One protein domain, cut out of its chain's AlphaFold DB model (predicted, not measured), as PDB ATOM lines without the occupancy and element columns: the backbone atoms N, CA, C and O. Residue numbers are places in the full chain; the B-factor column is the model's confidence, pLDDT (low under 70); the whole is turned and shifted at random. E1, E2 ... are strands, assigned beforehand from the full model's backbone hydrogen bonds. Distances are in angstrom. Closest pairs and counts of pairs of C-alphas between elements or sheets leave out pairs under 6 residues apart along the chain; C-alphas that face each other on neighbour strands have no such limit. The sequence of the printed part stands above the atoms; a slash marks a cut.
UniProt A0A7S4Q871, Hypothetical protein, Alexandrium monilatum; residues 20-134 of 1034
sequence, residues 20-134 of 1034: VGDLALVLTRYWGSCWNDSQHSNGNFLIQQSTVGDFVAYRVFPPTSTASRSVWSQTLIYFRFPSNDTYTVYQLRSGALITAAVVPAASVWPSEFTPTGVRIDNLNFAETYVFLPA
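This is residues 20 to 134 of the 1034 residues of the protein "Hypothetical protein" of Alexandrium monilatum (UniProt A0A7S4Q871). Two antiparallel sheets make a sandwich, partly face to face: a strongly twisted sheet in the order E2, E3, E8, E5, E6 and a smaller one, E1, E4, E7, with their best planes 42 degrees apart. At one edge E6 bends and comes close to E7; the long loop of residues 28 to 42 lies at one end of the whole. The printed part has 115 residues, with strands E1 to E8 in chain order and no named helix, and is all strand. It is compact, with a radius of gyration of the C-alphas of 14.2 A and spans of 40 by 31 by 21 A.

Start at the hairpin of E2, residues 43 to 52, and E3, residues 55 to 65, where N 50 and O 57 are 2.8 A apart. Beside E3 find E8, residues 127 to 133, with N 58 and O 129 at 2.8 A. Next comes E5, residues 87 to 93, with N 90 and O 130 at 2.8 A, then its hairpin partner E6, residues 96 to 103, with N 98 and O 91 at 2.8 A. E6 bends by 56 degrees at residue 100. In the other sheet, E4, residues 75 to 80, is the inner strand: N 24 of E1, residues 23 to 27, is 2.8 A from O 78, and N 77 is 2.9 A from O 118 of E7, residues 113 to 119. The closest C-alphas of E6 and E7, Val 103 and Thr 116, are 5.9 A apart. E1 and E2 are near each other, with 7 pairs of C-alphas within 10 A.

Find C-alpha 23 at (383.245, 285.179, 293.945), where E1 begins its 13.6 A. E2 spans 25.5 A, E3 29.5 A, E4 16.3 A, E5 18.6 A, E6 19.6 A and E7 15.1 A. E8 runs 20.0 A to C-alpha 133 at (387.410, 299.497, 298.157).

Look at Asp 54 and Arg 69 for the two C-alphas farthest apart, 41.1 A. The link E1 to E2 is long; the printed part has no cut, and no printed residue has pLDDT under 70.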
ATOM      1  N   VAL A  20     382.860 281.566 290.682       93.75
ATOM      2  CA  VAL A  20     382.871 282.257 289.388       93.75
ATOM      3  C   VAL A  20     383.756 283.489 289.547       93.75
ATOM      4  O   VAL A  20     383.436 284.376 290.332       93.75
ATOM      5  N   GLY A  21     384.884 283.534 288.834       93.75
ATOM      6  CA  GLY A  21     385.890 284.584 289.018       93.75
ATOM      7  C   GLY A  21     386.399 284.634 290.464       93.75
ATOM      8  O   GLY A  21     386.842 283.613 291.000       93.75
ATOM      9  N   ASP A  22     386.295 285.811 291.077       95.56
ATOM     10  CA  ASP A  22     386.698 286.092 292.458       95.56
ATOM     11  C   ASP A  22     385.563 285.925 293.480       95.56
ATOM     12  O   ASP A  22     385.778 286.151 294.668       95.56
ATOM     13  N   LEU A  23     384.370 285.485 293.058       96.19
ATOM     14  CA  LEU A  23     383.245 285.179 293.945       96.19
ATOM     15  C   LEU A  23     383.112 283.668 294.166       96.19
ATOM     16  O   LEU A  23     383.068 282.899 293.203       96.19
ATOM     17  N   ALA A  24     382.988 283.248 295.425       95.38
ATOM     18  CA  ALA A  24     382.652 281.883 295.830       95.38
ATOM     19  C   ALA A  24     381.411 281.858 296.731       95.38
ATOM     20  O   ALA A  24     381.126 282.822 297.441       95.38
ATOM     21  N   LEU A  25     380.684 280.741 296.710       94.38
ATOM     22  CA  LEU A  25     379.578 280.486 297.634       94.38
ATOM     23  C   LEU A  25     380.006 279.451 298.665       94.38
ATOM     24  O   LEU A  25     380.506 278.393 298.294       94.38
ATOM     25  N   VAL A  26     379.805 279.748 299.948       93.81
ATOM     26  CA  VAL A  26     380.256 278.881 301.046       93.81
ATOM     27  C   VAL A  26     379.116 278.647 302.030       93.81
ATOM     28  O   VAL A  26     378.440 279.589 302.447       93.81
ATOM     29  N   LEU A  27     378.903 277.383 302.405       93.31
ATOM     30  CA  LEU A  27     377.966 277.016 303.463       93.31
ATOM     31  C   LEU A  27     378.542 277.309 304.843       93.31
ATOM     32  O   LEU A  27     379.627 276.845 305.200       93.31
ATOM     33  N   THR A  28     377.749 278.018 305.631       92.25
ATOM     34  CA  THR A  28     378.055 278.366 307.015       92.25
ATOM     35  C   THR A  28     377.895 277.188 307.959       92.25
ATOM     36  O   THR A  28     377.076 276.279 307.753       92.25
ATOM     37  N   ARG A  29     378.662 277.229 309.047       92.00
ATOM     38  CA  ARG A  29     378.531 276.284 310.152       92.00
ATOM     39  C   ARG A  29     377.279 276.595 310.984       92.00
ATOM     40  O   ARG A  29     377.147 277.676 311.548       92.00
ATOM     41  N   TYR A  30     376.404 275.608 311.150       89.62
ATOM     42  CA  TYR A  30     375.251 275.649 312.047       89.62
ATOM     43  C   TYR A  30     375.420 274.603 313.149       89.62
ATOM     44  O   TYR A  30     375.494 273.403 312.882       89.62
ATOM     45  N   TRP A  31     375.523 275.066 314.400       89.00
ATOM     46  CA  TRP A  31     375.703 274.208 315.582       89.00
ATOM     47  C   TRP A  31     376.919 273.266 315.493       89.00
ATOM     48  O   TRP A  31     376.872 272.110 315.901       89.00
ATOM     49  N   GLY A  32     378.037 273.759 314.954       89.12
ATOM     50  CA  GLY A  32     379.271 272.971 314.845       89.12
ATOM     51  C   GLY A  32     379.428 272.187 313.539       89.12
ATOM     52  O   GLY A  32     380.547 271.787 313.232       89.12
ATOM     53  N   SER A  33     378.363 272.045 312.743       90.75
ATOM     54  CA  SER A  33     378.344 271.239 311.512       90.75
ATOM     55  C   SER A  33     377.955 272.058 310.279       90.75
ATOM     56  O   SER A  33     377.282 273.079 310.393       90.75
ATOM     57  N   CYS A  34     378.353 271.607 309.088       91.06
ATOM     58  CA  CYS A  34     377.956 272.201 307.810       91.06
ATOM     59  C   CYS A  34     377.027 271.229 307.080       91.06
ATOM     60  O   CYS A  34     377.464 270.192 306.583       91.06
ATOM     61  N   TRP A  35     375.736 271.541 307.058       92.38
ATOM     62  CA  TRP A  35     374.689 270.668 306.535       92.38
ATOM     63  C   TRP A  35     374.559 270.830 305.020       92.38
ATOM     64  O   TRP A  35     373.716 271.577 304.531       92.38
ATOM     65  N   ASN A  36     375.426 270.151 304.271       89.81
ATOM     66  CA  ASN A  36     375.528 270.267 302.813       89.81
ATOM     67  C   ASN A  36     374.575 269.366 302.009       89.81
ATOM     68  O   ASN A  36     374.675 269.285 300.784       89.81
ATOM     69  N   ASP A  37     373.646 268.684 302.672       91.56
ATOM     70  CA  ASP A  37     372.651 267.851 302.012       91.56
ATOM     71  C   ASP A  37     371.446 268.674 301.507       91.56
ATOM     72  O   ASP A  37     371.192 269.806 301.931       91.56
ATOM     73  N   SER A  38     370.677 268.096 300.583       90.81
ATOM     74  CA  SER A  38     369.511 268.745 299.969       90.81
ATOM     75  C   SER A  38     368.285 268.862 300.883       90.81
ATOM     76  O   SER A  38     367.294 269.482 300.498       90.81
ATOM     77  N   GLN A  39     368.303 268.273 302.080       94.44
ATOM     78  CA  GLN A  39     367.258 268.484 303.083       94.44
ATOM     79  C   GLN A  39     367.493 269.771 303.874       94.44
ATOM     80  O   GLN A  39     366.507 270.387 304.287       94.44
ATOM     81  N   HIS A  40     368.758 270.187 304.031       94.12
ATOM     82  CA  HIS A  40     369.147 271.213 305.002       94.12
ATOM     83  C   HIS A  40     369.859 272.454 304.440       94.12
ATOM     84  O   HIS A  40     370.145 273.390 305.190       94.12
ATOM     85  N   SER A  41     370.142 272.495 303.136       91.81
ATOM     86  CA  SER A  41     370.762 273.653 302.478       91.81
ATOM     87  C   SER A  41     370.177 273.921 301.098       91.81
ATOM     88  O   SER A  41     369.802 273.000 300.366       91.81
ATOM     89  N   ASN A  42     370.139 275.194 300.716       94.00
ATOM     90  CA  ASN A  42     369.845 275.597 299.347       94.00
ATOM     91  C   ASN A  42     371.096 275.407 298.473       94.00
ATOM     92  O   ASN A  42     372.222 275.477 298.957       94.00
ATOM     93  N   GLY A  43     370.909 275.119 297.189       90.81
ATOM     94  CA  GLY A  43     372.009 274.832 296.273       90.81
ATOM     95  C   GLY A  43     371.658 275.095 294.814       90.81
ATOM     96  O   GLY A  43     370.524 275.434 294.467       90.81
ATOM     97  N   ASN A  44     372.646 274.888 293.946       92.00
ATOM     98  CA  ASN A  44     372.567 275.105 292.504       92.00
ATOM     99  C   ASN A  44     372.157 276.545 292.158       92.00
ATOM    100  O   ASN A  44     371.090 276.792 291.587       92.00
ATOM    101  N   PHE A  45     373.030 277.492 292.486       94.81
ATOM    102  CA  PHE A  45     372.879 278.902 292.148       94.81
ATOM    103  C   PHE A  45     373.440 279.169 290.748       94.81
ATOM    104  O   PHE A  45     374.554 278.754 290.406       94.81
ATOM    105  N   LEU A  46     372.693 279.880 289.907       95.25
ATOM    106  CA  LEU A  46     373.268 280.456 288.694       95.25
ATOM    107  C   LEU A  46     373.979 281.755 289.087       95.25
ATOM    108  O   LEU A  46     373.364 282.631 289.682       95.25
ATOM    109  N   ILE A  47     375.263 281.875 288.751       96.31
ATOM    110  CA  ILE A  47     376.025 283.117 288.917       96.31
ATOM    111  C   ILE A  47     376.553 283.530 287.551       96.31
ATOM    112  O   ILE A  47     377.172 282.723 286.852       96.31
ATOM    113  N   GLN A  48     376.296 284.777 287.175       96.44
ATOM    114  CA  GLN A  48     376.798 285.391 285.954       96.44
ATOM    115  C   GLN A  48     377.714 286.551 286.328       96.44
ATOM    116  O   GLN A  48     377.295 287.471 287.027       96.44
ATOM    117  N   GLN A  49     378.959 286.509 285.863       96.19
ATOM    118  CA  GLN A  49     379.858 287.652 285.967       96.19
ATOM    119  C   GLN A  49     379.558 288.626 284.824       96.19
ATOM    120  O   GLN A  49     379.458 288.224 283.664       96.19
ATOM    121  N   SER A  50     379.405 289.898 285.158       93.44
ATOM    122  CA  SER A  50     379.164 290.994 284.222       93.44
ATOM    123  C   SER A  50     379.891 292.248 284.709       93.44
ATOM    124  O   SER A  50     380.780 292.172 285.558       93.44
ATOM    125  N   THR A  51     379.510 293.410 284.185       91.56
ATOM    126  CA  THR A  51     379.933 294.703 284.721       91.56
ATOM    127  C   THR A  51     378.731 295.567 285.098       91.56
ATOM    128  O   THR A  51     377.631 295.383 284.570       91.56
ATOM    129  N   VAL A  52     378.934 296.486 286.040       86.81
ATOM    130  CA  VAL A  52     378.027 297.596 286.366       86.81
ATOM    131  C   VAL A  52     378.854 298.871 286.266       86.81
ATOM    132  O   VAL A  52     379.711 299.125 287.111       86.81
ATOM    133  N   GLY A  53     378.655 299.631 285.187       85.56
ATOM    134  CA  GLY A  53     379.639 300.631 284.768       85.56
ATOM    135  C   GLY A  53     380.977 299.954 284.453       85.56
ATOM    136  O   GLY A  53     381.003 298.949 283.740       85.56
ATOM    137  N   ASP A  54     382.056 300.461 285.049       88.00
ATOM    138  CA  ASP A  54     383.416 299.922 284.895       88.00
ATOM    139  C   ASP A  54     383.775 298.858 285.949       88.00
ATOM    140  O   ASP A  54     384.891 298.336 285.968       88.00
ATOM    141  N   PHE A  55     382.843 298.519 286.844       91.19
ATOM    142  CA  PHE A  55     383.102 297.595 287.943       91.19
ATOM    143  C   PHE A  55     382.684 296.170 287.600       91.19
ATOM    144  O   PHE A  55     381.604 295.952 287.049       91.19
ATOM    145  N   VAL A  56     383.505 295.190 287.985       94.62
ATOM    146  CA  VAL A  56     383.134 293.771 287.907       94.62
ATOM    147  C   VAL A  56     381.969 293.507 288.855       94.62
ATOM    148  O   VAL A  56     382.004 293.877 290.028       94.62
ATOM    149  N   ALA A  57     380.941 292.851 288.333       96.06
ATOM    150  CA  ALA A  57     379.721 292.558 289.053       96.06
ATOM    151  C   ALA A  57     379.343 291.083 288.922       96.06
ATOM    152  O   ALA A  57     379.667 290.425 287.932       96.06
ATOM    153  N   TYR A  58     378.617 290.576 289.911       97.56
ATOM    154  CA  TYR A  58     378.174 289.189 289.961       97.56
ATOM    155  C   TYR A  58     376.672 289.132 290.177       97.56
ATOM    156  O   TYR A  58     376.182 289.474 291.250       97.56
ATOM    157  N   ARG A  59     375.942 288.689 289.156       96.69
ATOM    158  CA  ARG A  59     374.504 288.445 289.232       96.69
ATOM    159  C   ARG A  59     374.239 287.031 289.733       96.69
ATOM    160  O   ARG A  59     374.492 286.069 289.009       96.69
ATOM    161  N   VAL A  60     373.735 286.916 290.954       96.44
ATOM    162  CA  VAL A  60     373.384 285.673 291.646       96.44
ATOM    163  C   VAL A  60     371.876 285.464 291.546       96.44
ATOM    164  O   VAL A  60     371.095 286.313 291.961       96.44
ATOM    165  N   PHE A  61     371.455 284.346 290.966       95.25
ATOM    166  CA  PHE A  61     370.047 283.970 290.838       95.25
ATOM    167  C   PHE A  61     369.587 283.135 292.042       95.25
ATOM    168  O   PHE A  61     370.433 282.525 292.703       95.25
ATOM    169  N   PRO A  62     368.264 283.039 292.289       95.12
ATOM    170  CA  PRO A  62     367.699 282.138 293.288       95.12
ATOM    171  C   PRO A  62     368.223 280.702 293.157       95.12
ATOM    172  O   PRO A  62     368.520 280.256 292.038       95.12
ATOM    173  N   PRO A  63     368.312 279.954 294.269       94.81
ATOM    174  CA  PRO A  63     368.705 278.555 294.223       94.81
ATOM    175  C   PRO A  63     367.703 277.765 293.379       94.81
ATOM    176  O   PRO A  63     366.496 277.818 293.600       94.81
ATOM    177  N   THR A  64     368.202 276.978 292.427       93.06
ATOM    178  CA  THR A  64     367.344 276.053 291.661       93.06
ATOM    179  C   THR A  64     367.042 274.767 292.437       93.06
ATOM    180  O   THR A  64     366.191 273.979 292.029       93.06
ATOM    181  N   SER A  65     367.720 274.548 293.570       92.38
ATOM    182  CA  SER A  65     367.433 273.481 294.527       92.38
ATOM    183  C   SER A  65     367.255 274.075 295.923       92.38
ATOM    184  O   SER A  65     368.233 274.436 296.574       92.38
ATOM    185  N   THR A  66     366.015 274.138 296.399       92.38
ATOM    186  CA  THR A  66     365.705 274.529 297.780       92.38
ATOM    187  C   THR A  66     365.823 273.336 298.731       92.38
ATOM    188  O   THR A  66     365.624 272.185 298.332       92.38
ATOM    189  N   ALA A  67     366.146 273.604 299.995       93.25
ATOM    190  CA  ALA A  67     366.152 272.630 301.072       93.25
ATOM    191  C   ALA A  67     364.755 272.010 301.216       93.25
ATOM    192  O   ALA A  67     363.759 272.727 301.308       93.25
ATOM    193  N   SER A  68     364.664 270.679 301.236       91.25
ATOM    194  CA  SER A  68     363.363 269.996 301.328       91.25
ATOM    195  C   SER A  68     362.736 270.024 302.728       91.25
ATOM    196  O   SER A  68     361.564 269.678 302.868       91.25
ATOM    197  N   ARG A  69     363.486 270.439 303.763       91.25
ATOM    198  CA  ARG A  69     362.981 270.590 305.138       91.25
ATOM    199  C   ARG A  69     363.153 272.001 305.680       91.25
ATOM    200  O   ARG A  69     362.171 272.677 305.973       91.25
ATOM    201  N   SER A  70     364.390 272.430 305.902       90.06
ATOM    202  CA  SER A  70     364.704 273.711 306.547       90.06
ATOM    203  C   SER A  70     366.129 274.113 306.212       90.06
ATOM    204  O   SER A  70     366.989 273.251 306.129       90.06
ATOM    205  N   VAL A  71     366.410 275.405 306.058       90.75
ATOM    206  CA  VAL A  71     367.782 275.879 305.831       90.75
ATOM    207  C   VAL A  71     368.506 275.951 307.178       90.75
ATOM    208  O   VAL A  71     368.273 276.870 307.960       90.75
ATOM    209  N   TRP A  72     369.349 274.960 307.475       92.06
ATOM    210  CA  TRP A  72     370.181 274.950 308.686       92.06
ATOM    211  C   TRP A  72     371.534 275.605 308.419       92.06
ATOM    212  O   TRP A  72     371.916 276.520 309.142       92.06
ATOM    213  N   SER A  73     372.215 275.215 307.341       91.00
ATOM    214  CA  SER A  73     373.419 275.905 306.871       91.00
ATOM    215  C   SER A  73     373.056 276.949 305.819       91.00
ATOM    216  O   SER A  73     372.468 276.635 304.785       91.00
ATOM    217  N   GLN A  74     373.418 278.200 306.092       93.62
ATOM    218  CA  GLN A  74     373.178 279.352 305.219       93.62
ATOM    219  C   GLN A  74     374.292 279.458 304.179       93.62
ATOM    220  O   GLN A  74     375.427 279.074 304.462       93.62
ATOM    221  N   THR A  75     374.000 280.024 303.013       93.94
ATOM    222  CA  THR A  75     374.980 280.233 301.942       93.94
ATOM    223  C   THR A  75     375.445 281.686 301.957       93.94
ATOM    224  O   THR A  75     374.646 282.597 301.727       93.94
ATOM    225  N   LEU A  76     376.737 281.902 302.213       94.38
ATOM    226  CA  LEU A  76     377.382 283.214 302.187       94.38
ATOM    227  C   LEU A  76     378.161 283.431 300.893       94.38
ATOM    228  O   LEU A  76     378.747 282.501 300.333       94.38
ATOM    229  N   ILE A  77     378.240 284.693 300.481       95.56
ATOM    230  CA  ILE A  77     379.216 285.148 299.499       95.56
ATOM    231  C   ILE A  77     380.574 285.285 300.185       95.56
ATOM    232  O   ILE A  77     380.738 286.039 301.151       95.56
ATOM    233  N   TYR A  78     381.557 284.593 299.630       95.00
ATOM    234  CA  TYR A  78     382.968 284.825 299.878       95.00
ATOM    235  C   TYR A  78     383.570 285.499 298.648       95.00
ATOM    236  O   TYR A  78     383.236 285.152 297.514       95.00
ATOM    237  N   PHE A  79     384.466 286.456 298.862       96.19
ATOM    238  CA  PHE A  79     385.086 287.200 297.775       96.19
ATOM    239  C   PHE A  79     386.601 287.254 297.936       96.19
ATOM    240  O   PHE A  79     387.117 287.349 299.051       96.19
ATOM    241  N   ARG A  80     387.314 287.160 296.816       95.62
ATOM    242  CA  ARG A  80     388.762 287.298 296.760       95.62
ATOM    243  C   ARG A  80     389.122 288.747 296.462       95.62
ATOM    244  O   ARG A  80     389.028 289.206 295.329       95.62
ATOM    245  N   PHE A  81     389.557 289.458 297.492       94.38
ATOM    246  CA  PHE A  81     389.920 290.865 297.372       94.38
ATOM    247  C   PHE A  81     391.350 291.037 296.820       94.38
ATOM    248  O   PHE A  81     392.246 290.259 297.173       94.38
ATOM    249  N   PRO A  82     391.587 292.041 295.953       93.94
ATOM    250  CA  PRO A  82     392.896 292.263 295.335       93.94
ATOM    251  C   PRO A  82     393.935 292.893 296.278       93.94
ATOM    252  O   PRO A  82     395.131 292.706 296.063       93.94
ATOM    253  N   SER A  83     393.510 293.616 297.319       94.81
ATOM    254  CA  SER A  83     394.384 294.251 298.315       94.81
ATOM    255  C   SER A  83     393.808 294.142 299.729       94.81
ATOM    256  O   SER A  83     392.655 293.761 299.916       94.81
ATOM    257  N   ASN A  84     394.639 294.414 300.741       95.19
ATOM    258  CA  ASN A  84     394.238 294.404 302.149       95.19
ATOM    259  C   ASN A  84     393.707 295.791 302.541       95.19
ATOM    260  O   ASN A  84     394.398 296.570 303.193       95.19
ATOM    261  N   ASP A  85     392.497 296.096 302.082       95.56
ATOM    262  CA  ASP A  85     391.778 297.339 302.356       95.56
ATOM    263  C   ASP A  85     390.399 297.030 302.945       95.56
ATOM    264  O   ASP A  85     389.928 295.895 302.908       95.56
ATOM    265  N   THR A  86     389.711 298.040 303.478       95.31
ATOM    266  CA  THR A  86     388.282 297.904 303.782       95.31
ATOM    267  C   THR A  86     387.507 297.930 302.472       95.31
ATOM    268  O   THR A  86     387.691 298.850 301.674       95.31
ATOM    269  N   TYR A  87     386.611 296.969 302.261       96.19
ATOM    270  CA  TYR A  87     385.744 296.907 301.085       96.19
ATOM    271  C   TYR A  87     384.286 297.115 301.462       96.19
ATOM    272  O   TYR A  87     383.828 296.690 302.520       96.19
ATOM    273  N   THR A  88     383.541 297.734 300.556       93.69
ATOM    274  CA  THR A  88     382.084 297.780 300.602       93.69
ATOM    275  C   THR A  88     381.543 296.836 299.537       93.69
ATOM    276  O   THR A  88     381.908 296.923 298.361       93.69
ATOM    277  N   VAL A  89     380.682 295.913 299.957       94.94
ATOM    278  CA  VAL A  89     379.891 295.091 299.048       94.94
ATOM    279  C   VAL A  89     378.623 295.852 298.749       94.94
ATOM    280  O   VAL A  89     377.834 296.131 299.649       94.94
ATOM    281  N   TYR A  90     378.431 296.186 297.486       91.56
ATOM    282  CA  TYR A  90     377.233 296.828 296.997       91.56
ATOM    283  C   TYR A  90     376.311 295.811 296.342       91.56
ATOM    284  O   TYR A  90     376.770 294.917 295.640       91.56
ATOM    285  N   GLN A  91     375.010 295.989 296.508       91.19
ATOM    286  CA  GLN A  91     373.979 295.341 295.717       91.19
ATOM    287  C   GLN A  91     373.394 296.364 294.734       91.19
ATOM    288  O   GLN A  91     373.067 297.481 295.122       91.19
ATOM    289  N   LEU A  92     373.238 296.004 293.460       86.88
ATOM    290  CA  LEU A  92     372.540 296.829 292.478       86.88
ATOM    291  C   LEU A  92     371.024 296.636 292.635       86.88
ATOM    292  O   LEU A  92     370.486 295.604 292.228       86.88
ATOM    293  N   ARG A  93     370.330 297.637 293.184       79.50
ATOM    294  CA  ARG A  93     368.861 297.696 293.244       79.50
ATOM    295  C   ARG A  93     368.357 298.931 292.517       79.50
ATOM    296  O   ARG A  93     368.804 300.039 292.794       79.50
ATOM    297  N   SER A  94     367.425 298.737 291.585       70.12
ATOM    298  CA  SER A  94     366.773 299.832 290.847       70.12
ATOM    299  C   SER A  94     367.766 300.833 290.229       70.12
ATOM    300  O   SER A  94     367.561 302.040 290.306       70.12
ATOM    301  N   GLY A  95     368.871 300.333 289.658       73.00
ATOM    302  CA  GLY A  95     369.916 301.154 289.028       73.00
ATOM    303  C   GLY A  95     370.948 301.768 289.986       73.00
ATOM    304  O   GLY A  95     371.864 302.441 289.524       73.00
ATOM    305  N   ALA A  96     370.847 301.513 291.294       74.06
ATOM    306  CA  ALA A  96     371.713 302.075 292.327       74.06
ATOM    307  C   ALA A  96     372.526 301.004 293.059       74.06
ATOM    308  O   ALA A  96     371.999 299.944 293.387       74.06
ATOM    309  N   LEU A  97     373.788 301.300 293.370       84.44
ATOM    310  CA  LEU A  97     374.608 300.478 294.259       84.44
ATOM    311  C   LEU A  97     374.295 300.830 295.722       84.44
ATOM    312  O   LEU A  97     374.699 301.882 296.211       84.44
ATOM    313  N   ILE A  98     373.571 299.953 296.417       81.06
ATOM    314  CA  ILE A  98     373.281 300.060 297.855       81.06
ATOM    315  C   ILE A  98     374.264 299.212 298.655       81.06
ATOM    316  O   ILE A  98     374.659 298.146 298.201       81.06
ATOM    317  N   THR A  99     374.687 299.662 299.836       86.50
ATOM    318  CA  THR A  99     375.606 298.868 300.668       86.50
ATOM    319  C   THR A  99     374.890 297.624 301.193       86.50
ATOM    320  O   THR A  99     373.917 297.742 301.928       86.50
ATOM    321  N   ALA A 100     375.378 296.446 300.816       88.00
ATOM    322  CA  ALA A 100     374.930 295.150 301.314       88.00
ATOM    323  C   ALA A 100     375.762 294.684 302.520       88.00
ATOM    324  O   ALA A 100     375.224 294.077 303.439       88.00
ATOM    325  N   ALA A 101     377.068 294.974 302.526       91.31
ATOM    326  CA  ALA A 101     377.963 294.690 303.647       91.31
ATOM    327  C   ALA A 101     379.228 295.561 303.596       91.31
ATOM    328  O   ALA A 101     379.600 296.071 302.539       91.31
ATOM    329  N   VAL A 102     379.922 295.687 304.729       90.94
ATOM    330  CA  VAL A 102     381.276 296.255 304.813       90.94
ATOM    331  C   VAL A 102     382.211 295.169 305.330       90.94
ATOM    332  O   VAL A 102     381.948 294.578 306.375       90.94
ATOM    333  N   VAL A 103     383.295 294.916 304.604       94.94
ATOM    334  CA  VAL A 103     384.337 293.949 304.961       94.94
ATOM    335  C   VAL A 103     385.554 294.735 305.456       94.94
ATOM    336  O   VAL A 103     386.225 295.377 304.646       94.94
ATOM    337  N   PRO A 104     385.831 294.759 306.773       94.94
ATOM    338  CA  PRO A 104     386.962 295.503 307.323       94.94
ATOM    339  C   PRO A 104     388.295 294.964 306.800       94.94
ATOM    340  O   PRO A 104     388.441 293.749 306.681       94.94
ATOM    341  N   ALA A 105     389.292 295.832 306.600       94.62
ATOM    342  CA  ALA A 105     390.639 295.421 306.177       94.62
ATOM    343  C   ALA A 105     391.211 294.267 307.023       94.62
ATOM    344  O   ALA A 105     391.756 293.307 306.500       94.62
ATOM    345  N   ALA A 106     390.986 294.283 308.342       94.44
ATOM    346  CA  ALA A 106     391.452 293.226 309.247       94.44
ATOM    347  C   ALA A 106     390.914 291.815 308.913       94.44
ATOM    348  O   ALA A 106     391.516 290.819 309.312       94.44
ATOM    349  N   SER A 107     389.790 291.732 308.199       93.81
ATOM    350  CA  SER A 107     389.185 290.483 307.737       93.81
ATOM    351  C   SER A 107     389.632 290.093 306.328       93.81
ATOM    352  O   SER A 107     389.380 288.964 305.928       93.81
ATOM    353  N   VAL A 108     390.278 290.992 305.578       94.00
ATOM    354  CA  VAL A 108     390.627 290.798 304.168       94.00
ATOM    355  C   VAL A 108     392.028 290.223 304.024       94.00
ATOM    356  O   VAL A 108     393.026 290.870 304.340       94.00
ATOM    357  N   TRP A 109     392.113 289.007 303.493       92.25
ATOM    358  CA  TRP A 109     393.384 288.364 303.161       92.25
ATOM    359  C   TRP A 109     393.550 288.355 301.636       92.25
ATOM    360  O   TRP A 109     392.802 287.656 300.946       92.25
ATOM    361  N   PRO A 110     394.475 289.159 301.070       91.12
ATOM    362  CA  PRO A 110     394.597 289.307 299.623       91.12
ATOM    363  C   PRO A 110     394.803 287.967 298.928       91.12
ATOM    364  O   PRO A 110     395.610 287.152 299.363       91.12
ATOM    365  N   SER A 111     394.119 287.762 297.804       84.38
ATOM    366  CA  SER A 111     394.141 286.502 297.035       84.38
ATOM    367  C   SER A 111     393.492 285.280 297.712       84.38
ATOM    368  O   SER A 111     393.351 284.240 297.058       84.38
ATOM    369  N   GLU A 112     393.001 285.405 298.946       92.00
ATOM    370  CA  GLU A 112     392.197 284.387 299.629       92.00
ATOM    371  C   GLU A 112     390.707 284.753 299.639       92.00
ATOM    372  O   GLU A 112     390.319 285.914 299.510       92.00
ATOM    373  N   PHE A 113     389.845 283.740 299.740       92.81
ATOM    374  CA  PHE A 113     388.402 283.949 299.820       92.81
ATOM    375  C   PHE A 113     388.025 284.395 301.229       92.81
ATOM    376  O   PHE A 113     388.142 283.630 302.182       92.81
ATOM    377  N   THR A 114     387.539 285.625 301.340       93.94
ATOM    378  CA  THR A 114     387.133 286.241 302.603       93.94
ATOM    379  C   THR A 114     385.601 286.263 302.705       93.94
ATOM    380  O   THR A 114     384.950 286.654 301.728       93.94
ATOM    381  N   PRO A 115     384.995 285.884 303.848       94.25
ATOM    382  CA  PRO A 115     383.555 286.013 304.055       94.25
ATOM    383  C   PRO A 115     383.131 287.475 303.967       94.25
ATOM    384  O   PRO A 115     383.683 288.337 304.647       94.25
ATOM    385  N   THR A 116     382.112 287.755 303.160       94.50
ATOM    386  CA  THR A 116     381.618 289.132 302.997       94.50
ATOM    387  C   THR A 116     380.486 289.497 303.948       94.50
ATOM    388  O   THR A 116     380.133 290.665 304.059       94.50
ATOM    389  N   GLY A 117     379.885 288.502 304.607       91.12
ATOM    390  CA  GLY A 117     378.675 288.666 305.418       91.12
ATOM    391  C   GLY A 117     377.371 288.710 304.611       91.12
ATOM    392  O   GLY A 117     376.299 288.638 305.206       91.12
ATOM    393  N   VAL A 118     377.430 288.762 303.274       93.56
ATOM    394  CA  VAL A 118     376.229 288.741 302.426       93.56
ATOM    395  C   VAL A 118     375.685 287.319 302.312       93.56
ATOM    396  O   VAL A 118     376.349 286.426 301.781       93.56
ATOM    397  N   ARG A 119     374.457 287.124 302.796       94.00
ATOM    398  CA  ARG A 119     373.696 285.875 302.692       94.00
ATOM    399  C   ARG A 119     372.862 285.845 301.425       94.00
ATOM    400  O   ARG A 119     372.184 286.817 301.112       94.00
ATOM    401  N   ILE A 120     372.860 284.703 300.748       93.69
ATOM    402  CA  ILE A 120     372.091 284.494 299.514       93.69
ATOM    403  C   ILE A 120     371.182 283.263 299.568       93.69
ATOM    404  O   ILE A 120     370.534 282.924 298.579       93.69
ATOM    405  N   ASP A 121     371.120 282.575 300.710       89.12
ATOM    406  CA  ASP A 121     370.294 281.380 300.860       89.12
ATOM    407  C   ASP A 121     368.808 281.665 300.606       89.12
ATOM    408  O   ASP A 121     368.133 280.821 300.031       89.12
ATOM    409  N   ASN A 122     368.319 282.864 300.925       86.50
ATOM    410  CA  ASN A 122     366.905 283.230 300.788       86.50
ATOM    411  C   ASN A 122     366.604 284.118 299.568       86.50
ATOM    412  O   ASN A 122     365.623 284.862 299.572       86.50
ATOM    413  N   LEU A 123     367.446 284.083 298.528       88.44
ATOM    414  CA  LEU A 123     367.183 284.848 297.309       88.44
ATOM    415  C   LEU A 123     365.928 284.336 296.595       88.44
ATOM    416  O   LEU A 123     365.887 283.194 296.145       88.44
ATOM    417  N   ASN A 124     364.946 285.220 296.422       86.81
ATOM    418  CA  ASN A 124     363.710 284.946 295.675       86.81
ATOM    419  C   ASN A 124     363.723 285.547 294.257       86.81
ATOM    420  O   ASN A 124     362.889 285.209 293.421       86.81
ATOM    421  N   PHE A 125     364.689 286.415 293.962       87.88
ATOM    422  CA  PHE A 125     364.956 286.986 292.643       87.88
ATOM    423  C   PHE A 125     366.466 287.145 292.445       87.88
ATOM    424  O   PHE A 125     367.249 286.979 293.379       87.88
ATOM    425  N   ALA A 126     366.888 287.407 291.207       92.12
ATOM    426  CA  ALA A 126     368.303 287.569 290.905       92.12
ATOM    427  C   ALA A 126     368.822 288.922 291.402       92.12
ATOM    428  O   ALA A 126     368.258 289.959 291.055       92.12
ATOM    429  N   GLU A 127     369.931 288.910 292.131       93.44
ATOM    430  CA  GLU A 127     370.583 290.097 292.682       93.44
ATOM    431  C   GLU A 127     371.982 290.261 292.093       93.44
ATOM    432  O   GLU A 127     372.673 289.279 291.840       93.44
ATOM    433  N   THR A 128     372.411 291.498 291.855       95.62
ATOM    434  CA  THR A 128     373.749 291.792 291.327       95.62
ATOM    435  C   THR A 128     374.594 292.436 292.412       95.62
ATOM    436  O   THR A 128     374.169 293.440 292.976       95.62
ATOM    437  N   TYR A 129     375.792 291.911 292.666       96.50
ATOM    438  CA  TYR A 129     376.722 292.436 293.667       96.50
ATOM    439  C   TYR A 129     377.999 292.992 293.039       96.50
ATOM    440  O   TYR A 129     378.490 292.453 292.047       96.50
ATOM    441  N   VAL A 130     378.545 294.050 293.637       95.50
ATOM    442  CA  VAL A 130     379.790 294.723 293.244       95.50
ATOM    443  C   VAL A 130     380.659 294.891 294.489       95.50
ATOM    444  O   VAL A 130     380.155 295.246 295.548       95.50
ATOM    445  N   PHE A 131     381.962 294.651 294.378       96.31
ATOM    446  CA  PHE A 131     382.893 294.656 295.510       96.31
ATOM    447  C   PHE A 131     383.936 295.741 295.272       96.31
ATOM    448  O   PHE A 131     384.746 295.614 294.357       96.31
ATOM    449  N   LEU A 132     383.904 296.820 296.056       94.88
ATOM    450  CA  LEU A 132     384.760 297.990 295.834       94.88
ATOM    451  C   LEU A 132     385.508 298.368 297.110       94.88
ATOM    452  O   LEU A 132     384.932 298.239 298.193       94.88
ATOM    453  N   PRO A 133     386.760 298.851 297.025       95.25
ATOM    454  CA  PRO A 133     387.410 299.497 298.157       95.25
ATOM    455  C   PRO A 133     386.501 300.586 298.735       95.25
ATOM    456  O   PRO A 133     385.871 301.333 297.991       95.25
ATOM    457  N   ALA A 134     386.445 300.726 300.056       89.00
ATOM    458  CA  ALA A 134     385.630 301.752 300.711       89.00
ATOM    459  C   ALA A 134     386.078 303.187 300.362       89.00
ATOM    460  O   ALA A 134     385.324 304.135 300.546       89.00
TER     461      ALA A 134